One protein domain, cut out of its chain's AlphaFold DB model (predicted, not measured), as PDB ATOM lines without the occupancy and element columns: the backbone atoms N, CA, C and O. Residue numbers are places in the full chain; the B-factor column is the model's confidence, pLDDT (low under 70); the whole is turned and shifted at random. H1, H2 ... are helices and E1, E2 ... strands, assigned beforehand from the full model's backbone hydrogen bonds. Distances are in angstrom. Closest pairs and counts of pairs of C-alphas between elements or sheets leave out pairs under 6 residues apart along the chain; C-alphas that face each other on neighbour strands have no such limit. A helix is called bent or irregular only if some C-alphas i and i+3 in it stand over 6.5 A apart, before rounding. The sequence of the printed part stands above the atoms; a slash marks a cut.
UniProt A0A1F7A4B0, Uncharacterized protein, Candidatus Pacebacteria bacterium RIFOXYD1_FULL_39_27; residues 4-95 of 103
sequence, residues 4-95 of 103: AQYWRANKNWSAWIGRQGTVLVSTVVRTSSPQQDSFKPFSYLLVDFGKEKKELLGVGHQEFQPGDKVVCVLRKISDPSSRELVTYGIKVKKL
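This is residues 4 to 95 of the 103 residues of an uncharacterized protein of Candidatus Pacebacteria bacterium RIFOXYD1_FULL_39_27 (UniProt A0A1F7A4B0). A small closed barrel of five strands is built from an antiparallel sheet E1, E2, E3 and a hairpin E4 and E5, joined at two short seams, E3 to E5 and E4 to E1. Short H2 runs along E4 on the barrel's inner side, H1 before it sticks out free, and the long link from E4 to E5 reaches to one end of the longest axis. The printed part has 92 residues with three named helices and five named strands, in the order H1 H2 E1 H3 E2 E3 E4 E5; its class is mixed, helices and strands, and the barrel is mixed, with E3 and E5 its one parallel pair. The whole is compact, with a radius of gyration of the C-alphas of 13.4 A and spans of 40 by 30 by 18 A.

Round the barrel run E1 (residues 20 to 29), E2 (42 to 48), E3 (53 to 58), E5 (88 to 94) and E4 (69 to 76), and back to E1. E1 and E2 are antiparallel at 146 degrees, with N 24 and O 46 2.8 A apart, within hydrogen-bond range. E2 and E3 form a hairpin, antiparallel at 158 degrees, with N 45 and O 56 at 2.9 A. E3 and E5 are parallel, with N 92 and O 57 at 2.9 A. E5 and E4 form a hairpin, antiparallel at 151 degrees, with N 73 and O 91 at 2.8 A. E4 and E1 are antiparallel, with N 21 and O 70 at 2.9 A. E1 bends by 78 degrees at residue 24, and its pairing is staggered: residues 20 to 22 pair with E4 and 22 to 29 with E2. E4 bends by 54 degrees at residue 73. H2 (residues 11 to 16) is on the barrel, inside it and over E4, at a height over the sheet of 8.8 A. It runs along the strands, at 18 degrees to E4 on the local plane; its closest C-alphas to E4 are those of Trp 16 and Cys 72, 6.2 A apart. H3 (residues 34 to 39) is only just on the barrel, with 5 pairs of C-alphas within 10 A. H1 (residues 4 to 9) is not on the barrel and stands free; H1 and H2 meet only through their link. In H1 every O i to N i+4 pair is within hydrogen-bond range; in H2 and H3 0 of 2 are, against 2 of 3 O i to N i+3 pairs in each.

E1 is 22.6 A from first to last C-alpha, E4 21.4 A, E5 18.9 A, E2 18.7 A and E3 14.8 A. H2 is 10.6 A, H3 9.9 A and H1 8.7 A. H2 and H3 are irregular: C-alphas 11 and 14 are 7.0 A apart, and C-alphas 35 and 38 are 7.6 A apart. H1 begins at C-alpha 4 (55.316, 69.330, 143.190), E1 at C-alpha 20 (81.619, 73.975, 153.086), and E5 ends at C-alpha 94 (83.944, 81.113, 147.334).

The two C-alphas farthest apart are those of Gly 50 and Arg 83, 40.7 A. The printed part has no cut. The link E4 to E5 is long, with 11 residues. The mean pLDDT of the printed part is 86.7; residues 4 to 12 and 80 to 83 are under 70.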
ATOM      1  N   ALA A   4      55.412  69.971 141.886       52.16
ATOM      2  CA  ALA A   4      55.316  69.330 143.190       52.16
ATOM      3  C   ALA A   4      56.239  68.103 143.347       52.16
ATOM      4  O   ALA A   4      56.612  67.761 144.471       52.16
ATOM      5  N   GLN A   5      56.613  67.419 142.262       49.75
ATOM      6  CA  GLN A   5      57.576  66.310 142.297       49.75
ATOM      7  C   GLN A   5      59.011  66.836 142.375       49.75
ATOM      8  O   GLN A   5      59.780  66.366 143.214       49.75
ATOM      9  N   TYR A   6      59.338  67.874 141.596       55.03
ATOM     10  CA  TYR A   6      60.621  68.576 141.695       55.03
ATOM     11  C   TYR A   6      60.833  69.155 143.103       55.03
ATOM     12  O   TYR A   6      61.881  68.939 143.709       55.03
ATOM     13  N   TRP A   7      59.822  69.812 143.680       52.34
ATOM     14  CA  TRP A   7      59.892  70.348 145.044       52.34
ATOM     15  C   TRP A   7      60.135  69.264 146.106       52.34
ATOM     16  O   TRP A   7      60.970  69.438 146.992       52.34
ATOM     17  N   ARG A   8      59.442  68.119 146.013       56.16
ATOM     18  CA  ARG A   8      59.602  67.001 146.963       56.16
ATOM     19  C   ARG A   8      60.963  66.319 146.844       56.16
ATOM     20  O   ARG A   8      61.570  66.057 147.877       56.16
ATOM     21  N   ALA A   9      61.455  66.087 145.628       57.25
ATOM     22  CA  ALA A   9      62.787  65.521 145.401       57.25
ATOM     23  C   ALA A   9      63.903  66.459 145.897       57.25
ATOM     24  O   ALA A   9      64.939  66.003 146.375       57.25
ATOM     25  N   ASN A  10      63.659  67.771 145.854       57.12
ATOM     26  CA  ASN A  10      64.592  68.775 146.340       57.12
ATOM     27  C   ASN A  10      64.440  69.104 147.834       57.12
ATOM     28  O   ASN A  10      65.277  69.841 148.328       57.12
ATOM     29  N   LYS A  11      63.481  68.559 148.601       56.59
ATOM     30  CA  LYS A  11      63.270  68.897 150.036       56.59
ATOM     31  C   LYS A  11      64.529  68.873 150.924       56.59
ATOM     32  O   LYS A  11      64.538  69.534 151.956       56.59
ATOM     33  N   ASN A  12      65.584  68.162 150.527       67.81
ATOM     34  CA  ASN A  12      66.859  68.116 151.244       67.81
ATOM     35  C   ASN A  12      67.835  69.256 150.897       67.81
ATOM     36  O   ASN A  12      68.933  69.282 151.447       67.81
ATOM     37  N   TRP A  13      67.487  70.208 150.019       72.88
ATOM     38  CA  TRP A  13      68.362  71.333 149.651       72.88
ATOM     39  C   TRP A  13      68.721  72.207 150.860       72.88
ATOM     40  O   TRP A  13      69.840  72.708 150.949       72.88
ATOM     41  N   SER A  14      67.811  72.336 151.830       75.94
ATOM     42  CA  SER A  14      68.051  73.076 153.071       75.94
ATOM     43  C   SER A  14      69.201  72.488 153.892       75.94
ATOM     44  O   SER A  14      69.962  73.244 154.488       75.94
ATOM     45  N   ALA A  15      69.400  71.165 153.851       84.81
ATOM     46  CA  ALA A  15      70.488  70.482 154.551       84.81
ATOM     47  C   ALA A  15      71.882  70.840 154.007       84.81
ATOM     48  O   ALA A  15      72.892  70.542 154.649       84.81
ATOM     49  N   TRP A  16      71.941  71.461 152.826       89.94
ATOM     50  CA  TRP A  16      73.182  71.892 152.197       89.94
ATOM     51  C   TRP A  16      73.561  73.325 152.531       89.94
ATOM     52  O   TRP A  16      74.737  73.648 152.414       89.94
ATOM     53  N   ILE A  17      72.623  74.183 152.942       91.50
ATOM     54  CA  ILE A  17      72.923  75.593 153.229       91.50
ATOM     55  C   ILE A  17      74.034  75.679 154.280       91.50
ATOM     56  O   ILE A  17      73.968  75.032 155.321       91.50
ATOM     57  N   GLY A  18      75.067  76.473 153.999       93.75
ATOM     58  CA  GLY A  18      76.196  76.671 154.906       93.75
ATOM     59  C   GLY A  18      77.225  75.538 154.916       93.75
ATOM     60  O   GLY A  18      78.296  75.723 155.493       93.75
ATOM     61  N   ARG A  19      76.974  74.399 154.251       95.25
ATOM     62  CA  ARG A  19      77.998  73.356 154.095       95.25
ATOM     63  C   ARG A  19      79.169  73.885 153.277       95.25
ATOM     64  O   ARG A  19      78.969  74.538 152.251       95.25
ATOM     65  N   GLN A  20      80.376  73.570 153.728       96.94
ATOM     66  CA  GLN A  20      81.619  73.975 153.086       96.94
ATOM     67  C   GLN A  20      82.285  72.786 152.405       96.94
ATOM     68  O   GLN A  20      82.216  71.664 152.904       96.94
ATOM     69  N   GLY A  21      82.939  73.042 151.280       96.94
ATOM     70  CA  GLY A  21      83.614  72.019 150.495       96.94
ATOM     71  C   GLY A  21      84.788  72.582 149.706       96.94
ATOM     72  O   GLY A  21      85.130  73.763 149.815       96.94
ATOM     73  N   THR A  22      85.411  71.715 148.915       98.25
ATOM     74  CA  THR A  22      86.530  72.067 148.033       98.25
ATOM     75  C   THR A  22      86.160  71.756 146.590       98.25
ATOM     76  O   THR A  22      85.647  70.675 146.302       98.25
ATOM     77  N   VAL A  23      86.404  72.688 145.674       98.12
ATOM     78  CA  VAL A  23      86.178  72.461 144.240       98.12
ATOM     79  C   VAL A  23      87.169  71.413 143.732       98.12
ATOM     80  O   VAL A  23      88.376  71.568 143.898       98.12
ATOM     81  N   LEU A  24      86.667  70.354 143.100       97.75
ATOM     82  CA  LEU A  24      87.480  69.348 142.409       97.75
ATOM     83  C   LEU A  24      87.637  69.685 140.926       97.75
ATOM     84  O   LEU A  24      88.724  69.562 140.371       97.75
ATOM     85  N   VAL A  25      86.539  70.093 140.286       97.50
ATOM     86  CA  VAL A  25      86.470  70.402 138.852       97.50
ATOM     87  C   VAL A  25      85.566  71.612 138.652       97.50
ATOM     88  O   VAL A  25      84.563  71.755 139.355       97.50
ATOM     89  N   SER A  26      85.915  72.461 137.686       97.00
ATOM     90  CA  SER A  26      85.148  73.644 137.310       97.00
ATOM     91  C   SER A  26      85.045  73.775 135.797       97.00
ATOM     92  O   SER A  26      86.056  73.711 135.098       97.00
ATOM     93  N   THR A  27      83.824  73.993 135.311       95.88
ATOM     94  CA  THR A  27      83.529  74.272 133.904       95.88
ATOM     95  C   THR A  27      82.776  75.590 133.802       95.88
ATOM     96  O   THR A  27      81.630  75.691 134.246       95.88
ATOM     97  N   VAL A  28      83.406  76.594 133.190       93.88
ATOM     98  CA  VAL A  28      82.803  77.916 132.981       93.88
ATOM     99  C   VAL A  28      81.846  77.876 131.794       93.88
ATOM    100  O   VAL A  28      82.225  77.541 130.672       93.88
ATOM    101  N   VAL A  29      80.607  78.284 132.033       90.56
ATOM    102  CA  VAL A  29      79.561  78.441 131.027       90.56
ATOM    103  C   VAL A  29      79.506  79.901 130.597       90.56
ATOM    104  O   VAL A  29      79.180  80.795 131.381       90.56
ATOM    105  N   ARG A  30      79.820  80.140 129.321       87.25
ATOM    106  CA  ARG A  30      79.741  81.468 128.682       87.25
ATOM    107  C   ARG A  30      78.514  81.634 127.784       87.25
ATOM    108  O   ARG A  30      78.162  82.752 127.429       87.25
ATOM    109  N   THR A  31      77.852  80.534 127.444       86.12
ATOM    110  CA  THR A  31      76.664  80.488 126.586       86.12
ATOM    111  C   THR A  31      75.585  79.660 127.278       86.12
ATOM    112  O   THR A  31      75.827  78.499 127.600       86.12
ATOM    113  N   SER A  32      74.414  80.245 127.521       82.38
ATOM    114  CA  SER A  32      73.295  79.612 128.236       82.38
ATOM    115  C   SER A  32      71.954  79.990 127.610       82.38
ATOM    116  O   SER A  32      71.911  80.765 126.654       82.38
ATOM    117  N   SER A  33      70.854  79.454 128.149       81.19
ATOM    118  CA  SER A  33      69.519  79.927 127.783       81.19
ATOM    119  C   SER A  33      69.291  81.367 128.276       81.19
ATOM    120  O   SER A  33      69.878  81.756 129.293       81.19
ATOM    121  N   PRO A  34      68.386  82.136 127.634       81.69
ATOM    122  CA  PRO A  34      68.089  83.514 128.034       81.69
ATOM    123  C   PRO A  34      67.675  83.671 129.504       81.69
ATOM    124  O   PRO A  34      67.975  84.687 130.118       81.69
ATOM    125  N   GLN A  35      67.042  82.656 130.111       79.00
ATOM    126  CA  GLN A  35      66.626  82.714 131.524       79.00
ATOM    127  C   GLN A  35      67.799  82.680 132.519       79.00
ATOM    128  O   GLN A  35      67.593  82.876 133.720       79.00
ATOM    129  N   GLN A  36      69.012  82.383 132.046       79.81
ATOM    130  CA  GLN A  36      70.230  82.336 132.854       79.81
ATOM    131  C   GLN A  36      71.259  83.396 132.455       79.81
ATOM    132  O   GLN A  36      72.342  83.453 133.041       79.81
ATOM    133  N   ASP A  37      70.923  84.248 131.484       84.19
ATOM    134  CA  ASP A  37      71.861  85.192 130.890       84.19
ATOM    135  C   ASP A  37      72.435  86.187 131.895       84.19
ATOM    136  O   ASP A  37      73.626  86.492 131.844       84.19
ATOM    137  N   SER A  38      71.620  86.631 132.850       85.12
ATOM    138  CA  SER A  38      72.028  87.550 133.915       85.12
ATOM    139  C   SER A  38      73.046  86.955 134.889       85.12
ATOM    140  O   SER A  38      73.715  87.695 135.613       85.12
ATOM    141  N   PHE A  39      73.193  85.628 134.916       86.12
ATOM    142  CA  PHE A  39      74.161  84.938 135.763       86.12
ATOM    143  C   PHE A  39      75.479  84.652 135.038       86.12
ATOM    144  O   PHE A  39      76.397  84.140 135.674       86.12
ATOM    145  N   LYS A  40      75.588  84.938 133.735       87.12
ATOM    146  CA  LYS A  40      76.802  84.672 132.953       87.12
ATOM    147  C   LYS A  40      77.925  85.662 133.291       87.12
ATOM    148  O   LYS A  40      77.651  86.853 133.310       87.12
ATOM    149  N   PRO A  41      79.187  85.211 133.389       89.44
ATOM    150  CA  PRO A  41      79.606  83.812 133.351       89.44
ATOM    151  C   PRO A  41      79.274  83.110 134.674       89.44
ATOM    152  O   PRO A  41      79.448  83.677 135.748       89.44
ATOM    153  N   PHE A  42      78.838  81.856 134.609       91.94
ATOM    154  CA  PHE A  42      78.692  81.001 135.792       91.94
ATOM    155  C   PHE A  42      79.414  79.679 135.562       91.94
ATOM    156  O   PHE A  42      79.779  79.359 134.435       91.94
ATOM    157  N   SER A  43      79.632  78.905 136.623       94.50
ATOM    158  CA  SER A  43      80.358  77.635 136.526       94.50
ATOM    159  C   SER A  43      79.505  76.461 136.989       94.50
ATOM    160  O   SER A  43      78.765  76.585 137.965       94.50
ATOM    161  N   TYR A  44      79.637  75.316 136.322       95.25
ATOM    162  CA  TYR A  44      79.282  74.020 136.902       95.25
ATOM    163  C   TYR A  44      80.488  73.468 137.653       95.25
ATOM    164  O   TYR A  44      81.613  73.528 137.155       95.25
ATOM    165  N   LEU A  45      80.248  72.958 138.857       97.25
ATOM    166  CA  LEU A  45      81.294  72.587 139.797       97.25
ATOM    167  C   LEU A  45      81.029  71.192 140.341       97.25
ATOM    168  O   LEU A  45      79.919  70.909 140.789       97.25
ATOM    169  N   LEU A  46      82.068  70.361 140.381       97.56
ATOM    170  CA  LEU A  46      82.086  69.179 141.234       97.56
ATOM    171  C   LEU A  46      82.778  69.564 142.540       97.56
ATOM    172  O   LEU A  46      83.959  69.913 142.530       97.56
ATOM    173  N   VAL A  47      82.051  69.514 143.652       97.81
ATOM    174  CA  VAL A  47      82.556  69.914 144.971       97.81
ATOM    175  C   VAL A  47      82.636  68.700 145.883       97.81
ATOM    176  O   VAL A  47      81.693  67.912 145.971       97.81
ATOM    177  N   ASP A  48      83.762  68.568 146.572       97.81
ATOM    178  CA  ASP A  48      83.976  67.576 147.615       97.81
ATOM    179  C   ASP A  48      83.602  68.140 148.989       97.81
ATOM    180  O   ASP A  48      84.153  69.156 149.426       97.81
ATOM    181  N   PHE A  49      82.678  67.467 149.674       95.81
ATOM    182  CA  PHE A  49      82.261  67.756 151.049       95.81
ATOM    183  C   PHE A  49      82.792  66.704 152.044       95.81
ATOM    184  O   PHE A  49      82.267  66.549 153.149       95.81
ATOM    185  N   GLY A  50      83.809  65.936 151.654       94.69
ATOM    186  CA  GLY A  50      84.477  64.911 152.453       94.69
ATOM    187  C   GLY A  50      83.787  63.551 152.376       94.69
ATOM    188  O   GLY A  50      84.393  62.573 151.952       94.69
ATOM    189  N   LYS A  51      82.514  63.467 152.788       89.19
ATOM    190  CA  LYS A  51      81.742  62.204 152.743       89.19
ATOM    191  C   LYS A  51      81.062  61.957 151.401       89.19
ATOM    192  O   LYS A  51      80.758  60.818 151.063       89.19
ATOM    193  N   GLU A  52      80.778  63.025 150.672       93.75
ATOM    194  CA  GLU A  52      80.058  62.980 149.409       93.75
ATOM    195  C   GLU A  52      80.568  64.069 148.470       93.75
ATOM    196  O   GLU A  52      80.994  65.146 148.898       93.75
ATOM    197  N   LYS A  53      80.498  63.775 147.172       95.38
ATOM    198  CA  LYS A  53      80.765  64.733 146.103       95.38
ATOM    199  C   LYS A  53      79.436  65.176 145.516       95.38
ATOM    200  O   LYS A  53      78.530  64.355 145.348       95.38
ATOM    201  N   LYS A  54      79.312  66.461 145.200       93.56
ATOM    202  CA  LYS A  54      78.070  67.022 144.669       93.56
ATOM    203  C   LYS A  54      78.339  67.970 143.514       93.56
ATOM    204  O   LYS A  54      79.221  68.821 143.591       93.56
ATOM    205  N   GLU A  55      77.537  67.824 142.468       95.06
ATOM    206  CA  GLU A  55      77.491  68.754 141.348       95.06
ATOM    207  C   GLU A  55      76.602  69.942 141.708       95.06
ATOM    208  O   GLU A  55      75.444  69.770 142.104       95.06
ATOM    209  N   LEU A  56      77.154  71.149 141.616       94.00
ATOM    210  CA  LEU A  56      76.492  72.389 142.007       94.00
ATOM    211  C   LEU A  56      76.828  73.509 141.021       94.00
ATOM    212  O   LEU A  56      77.875  73.515 140.375       94.00
ATOM    213  N   LEU A  57      75.936  74.493 140.938       94.12
ATOM    214  CA  LEU A  57      76.192  75.731 140.209       94.12
ATOM    215  C   LEU A  57      76.964  76.710 141.094       94.12
ATOM    216  O   LEU A  57      76.591  76.952 142.242       94.12
ATOM    217  N   GLY A  58      78.003  77.324 140.545       94.94
ATOM    218  CA  GLY A  58      78.638  78.499 141.127       94.94
ATOM    219  C   GLY A  58      77.708  79.711 141.076       94.94
ATOM    220  O   GLY A  58      76.808  79.803 140.233       94.94
ATOM    221  N   VAL A  59      77.909  80.662 141.985       94.69
ATOM    222  CA  VAL A  59      77.299  81.988 141.828       94.69
ATOM    223  C   VAL A  59      77.782  82.630 140.524       94.69
ATOM    224  O   VAL A  59      78.917  82.423 140.100       94.69
ATOM    225  N   GLY A  60      76.886  83.371 139.870       92.12
ATOM    226  CA  GLY A  60      77.222  84.076 138.636       92.12
ATOM    227  C   GLY A  60      78.291  85.138 138.869       92.12
ATOM    228  O   GLY A  60      78.420  85.651 139.983       92.12
ATOM    229  N   HIS A  61      79.029  85.461 137.811       91.88
ATOM    230  CA  HIS A  61      80.125  86.437 137.788       91.88
ATOM    231  C   HIS A  61      81.306  86.092 138.708       91.88
ATOM    232  O   HIS A  61      82.135  86.950 138.999       91.88
ATOM    233  N   GLN A  62      81.399  84.842 139.165       93.25
ATOM    234  CA  GLN A  62      82.526  84.329 139.939       93.25
ATOM    235  C   GLN A  62      83.167  83.156 139.195       93.25
ATOM    236  O   GLN A  62      82.495  82.193 138.821       93.25
ATOM    237  N   GLU A  63      84.479  83.232 138.995       92.94
ATOM    238  CA  GLU A  63      85.266  82.136 138.430       92.94
ATOM    239  C   GLU A  63      85.762  81.207 139.530       92.94
ATOM    240  O   GLU A  63      86.128  81.665 140.609       92.94
ATOM    241  N   PHE A  64      85.813  79.909 139.247       95.62
ATOM    242  CA  PHE A  64      86.222  78.872 140.191       95.62
ATOM    243  C   PHE A  64      87.315  78.003 139.577       95.62
ATOM    244  O   PHE A  64      87.278  77.703 138.381       95.62
ATOM    245  N   GLN A  65      88.241  77.554 140.412       96.12
ATOM    246  CA  GLN A  65      89.353  76.678 140.082       96.12
ATOM    247  C   GLN A  65      89.395  75.492 141.060       96.12
ATOM    248  O   GLN A  65      88.917  75.604 142.195       96.12
ATOM    249  N   PRO A  66      89.959  74.342 140.649       97.25
ATOM    250  CA  PRO A  66      90.233  73.243 141.569       97.25
ATOM    251  C   PRO A  66      91.029  73.716 142.794       97.25
ATOM    252  O   PRO A  66      91.983  74.479 142.666       97.25
ATOM    253  N   GLY A  67      90.632  73.266 143.983       97.12
ATOM    254  CA  GLY A  67      91.233  73.656 145.261       97.12
ATOM    255  C   GLY A  67      90.539  74.820 145.975       97.12
ATOM    256  O   GLY A  67      90.711  74.959 147.188       97.12
ATOM    257  N   ASP A  68      89.702  75.603 145.285       97.38
ATOM    258  CA  ASP A  68      88.948  76.690 145.916       97.38
ATOM    259  C   ASP A  68      88.063  76.172 147.060       97.38
ATOM    260  O   ASP A  68      87.313  75.198 146.912       97.38
ATOM    261  N   LYS A  69      88.104  76.874 148.198       97.88
ATOM    262  CA  LYS A  69      87.184  76.650 149.317       97.88
ATOM    263  C   LYS A  69      85.871  77.367 149.048       97.88
ATOM    264  O   LYS A  69      85.846  78.559 148.739       97.88
ATOM    265  N   VAL A  70      84.767  76.643 149.174       97.62
ATOM    266  CA  VAL A  70      83.433  77.144 148.832       97.62
ATOM    267  C   VAL A  70      82.414  76.823 149.912       97.62
ATOM    268  O   VAL A  70      82.598  75.903 150.707       97.62
ATOM    269  N   VAL A  71      81.316  77.572 149.913       97.19
ATOM    270  CA  VAL A  71      80.164  77.375 150.791       97.19
ATOM    271  C   VAL A  71      78.867  77.377 149.992       97.19
ATOM    272  O   VAL A  71      78.673  78.193 149.087       97.19
ATOM    273  N   CYS A  72      77.963  76.468 150.338       96.12
ATOM    274  CA  CYS A  72      76.619  76.390 149.781       96.12
ATOM    275  C   CYS A  72      75.738  77.549 150.267       96.12
ATOM    276  O   CYS A  72      75.600  77.794 151.467       96.12
ATOM    277  N   VAL A  73      75.081  78.227 149.330       95.12
ATOM    278  CA  VAL A  73      74.225  79.395 149.556       95.12
ATOM    279  C   VAL A  73      72.908  79.268 148.795       95.12
ATOM    280  O   VAL A  73      72.860  78.732 147.688       95.12
ATOM    281  N   LEU A  74      71.833  79.814 149.362       92.38
ATOM    282  CA  LEU A  74      70.549  79.930 148.672       92.38
ATOM    283  C   LEU A  74      70.590  81.102 147.680       92.38
ATOM    284  O   LEU A  74      70.947  82.230 148.045       92.38
ATOM    285  N   ARG A  75      70.234  80.846 146.421       91.69
ATOM    286  CA  ARG A  75      70.205  81.847 145.344       91.69
ATOM    287  C   ARG A  75      69.065  81.579 144.368       91.69
ATOM    288  O   ARG A  75      68.568  80.461 144.269       91.69
ATOM    289  N   LYS A  76      68.675  82.614 143.623       88.62
ATOM    290  CA  LYS A  76      67.790  82.471 142.463       88.62
ATOM    291  C   LYS A  76      68.488  81.623 141.392       88.62
ATOM    292  O   LYS A  76      69.700  81.767 141.186       88.62
ATOM    293  N   ILE A  77      67.744  80.722 140.752       84.88
ATOM    294  CA  ILE A  77      68.286  79.819 139.716       84.88
ATOM    295  C   ILE A  77      67.946  80.256 138.287       84.88
ATOM    296  O   ILE A  77      68.656  79.871 137.361       84.88
ATOM    297  N   SER A  78      66.909  81.074 138.128       81.19
ATOM    298  CA  SER A  78      66.463  81.661 136.867       81.19
ATOM    299  C   SER A  78      65.903  83.057 137.125       81.19
ATOM    300  O   SER A  78      65.398  83.328 138.222       81.19
ATOM    301  N   ASP A  79      65.973  83.921 136.116       79.56
ATOM    302  CA  ASP A  79      65.141  85.120 136.098       79.56
ATOM    303  C   ASP A  79      63.747  84.742 135.586       79.56
ATOM    304  O   ASP A  79      63.621  84.249 134.461       79.56
ATOM    305  N   PRO A  80      62.698  84.893 136.412       69.12
ATOM    306  CA  PRO A  80      61.340  84.604 135.982       69.12
ATOM    307  C   PRO A  80      60.874  85.667 134.985       69.12
ATOM    308  O   PRO A  80      61.227  86.846 135.103       69.12
ATOM    309  N   SER A  81      60.021  85.279 134.038       66.81
ATOM    310  CA  SER A  81      59.235  86.277 133.309       66.81
ATOM    311  C   SER A  81      58.261  86.973 134.278       66.81
ATOM    312  O   SER A  81      57.976  86.457 135.360       66.81
ATOM    313  N   SER A  82      57.766  88.171 133.939       65.44
ATOM    314  CA  SER A  82      57.139  89.144 134.867       65.44
ATOM    315  C   SER A  82      55.894  88.681 135.652       65.44
ATOM    316  O   SER A  82      55.325  89.468 136.408       65.44
ATOM    317  N   ARG A  83      55.461  87.422 135.508       68.62
ATOM    318  CA  ARG A  83      54.323  86.817 136.222       68.62
ATOM    319  C   ARG A  83      54.595  85.415 136.784       68.62
ATOM    320  O   ARG A  83      53.664  84.765 137.252       68.62
ATOM    321  N   GLU A  84      55.837  84.939 136.754       74.44
ATOM    322  CA  GLU A  84      56.194  83.586 137.196       74.44
ATOM    323  C   GLU A  84      56.782  83.549 138.614       74.44
ATOM    324  O   GLU A  84      57.339  84.522 139.125       74.44
ATOM    325  N   LEU A  85      56.666  82.386 139.260       78.00
ATOM    326  CA  LEU A  85      57.248  82.139 140.577       78.00
ATOM    327  C   LEU A  85      58.777  82.227 140.524       78.00
ATOM    328  O   LEU A  85      59.432  81.573 139.710       78.00
ATOM    329  N   VAL A  86      59.359  82.985 141.456       80.56
ATOM    330  CA  VAL A  86      60.816  83.053 141.603       80.56
ATOM    331  C   VAL A  86      61.316  81.738 142.191       80.56
ATOM    332  O   VAL A  86      61.055  81.427 143.354       80.56
ATOM    333  N   THR A  87      62.070  80.975 141.401       81.62
ATOM    334  CA  THR A  87      62.617  79.699 141.865       81.62
ATOM    335  C   THR A  87      63.982  79.907 142.518       81.62
ATOM    336  O   THR A  87      64.885  80.533 141.952       81.62
ATOM    337  N   TYR A  88      64.136  79.357 143.721       86.00
ATOM    338  CA  TYR A  88      65.384  79.357 144.478       86.00
ATOM    339  C   TYR A  88      65.992  77.954 144.526       86.00
ATOM    340  O   TYR A  88      65.286  76.948 144.476       86.00
ATOM    341  N   GLY A  89      67.314  77.901 144.655       88.12
ATOM    342  CA  GLY A  89      68.079  76.669 144.778       88.12
ATOM    343  C   GLY A  89      69.457  76.916 145.378       88.12
ATOM    344  O   GLY A  89      69.845  78.054 145.660       88.12
ATOM    345  N   ILE A  90      70.198  75.833 145.595       92.12
ATOM    346  CA  ILE A  90      71.553  75.900 146.143       92.12
ATOM    347  C   ILE A  90      72.547  76.211 145.028       92.12
ATOM    348  O   ILE A  90      72.569  75.552 143.988       92.12
ATOM    349  N   LYS A  91      73.388  77.208 145.284       94.69
ATOM    350  CA  LYS A  91      74.616  77.497 144.540       94.69
ATOM    351  C   LYS A  91      75.796  77.477 145.506       94.69
ATOM    352  O   LYS A  91      75.592  77.456 146.718       94.69
ATOM    353  N   VAL A  92      77.020  77.526 145.003       96.06
ATOM    354  CA  VAL A  92      78.216  77.688 145.840       96.06
ATOM    355  C   VAL A  92      78.897  79.028 145.581       96.06
ATOM    356  O   VAL A  92      78.979  79.489 144.443       96.06
ATOM    357  N   LYS A  93      79.362  79.670 146.656       96.75
ATOM    358  CA  LYS A  93      80.176  80.897 146.645       96.75
ATOM    359  C   LYS A  93      81.564  80.551 147.182       96.75
ATOM    360  O   LYS A  93      81.655  79.747 148.111       96.75
ATOM    361  N   LYS A  94      82.631  81.171 146.669       96.69
ATOM    362  CA  LYS A  94      83.944  81.113 147.334       96.69
ATOM    363  C   LYS A  94      83.877  81.645 148.763       96.69
ATOM    364  O   LYS A  94      83.211  82.649 149.033       96.69
ATOM    365  N   LEU A  95      84.590  80.973 149.656       94.50
ATOM    366  CA  LEU A  95      84.933  81.507 150.963       94.50
ATOM    367  C   LEU A  95      86.085  82.489 150.767       94.50
ATOM    368  O   LEU A  95      87.121  82.130 150.218       94.50
TER     369      LEU A  95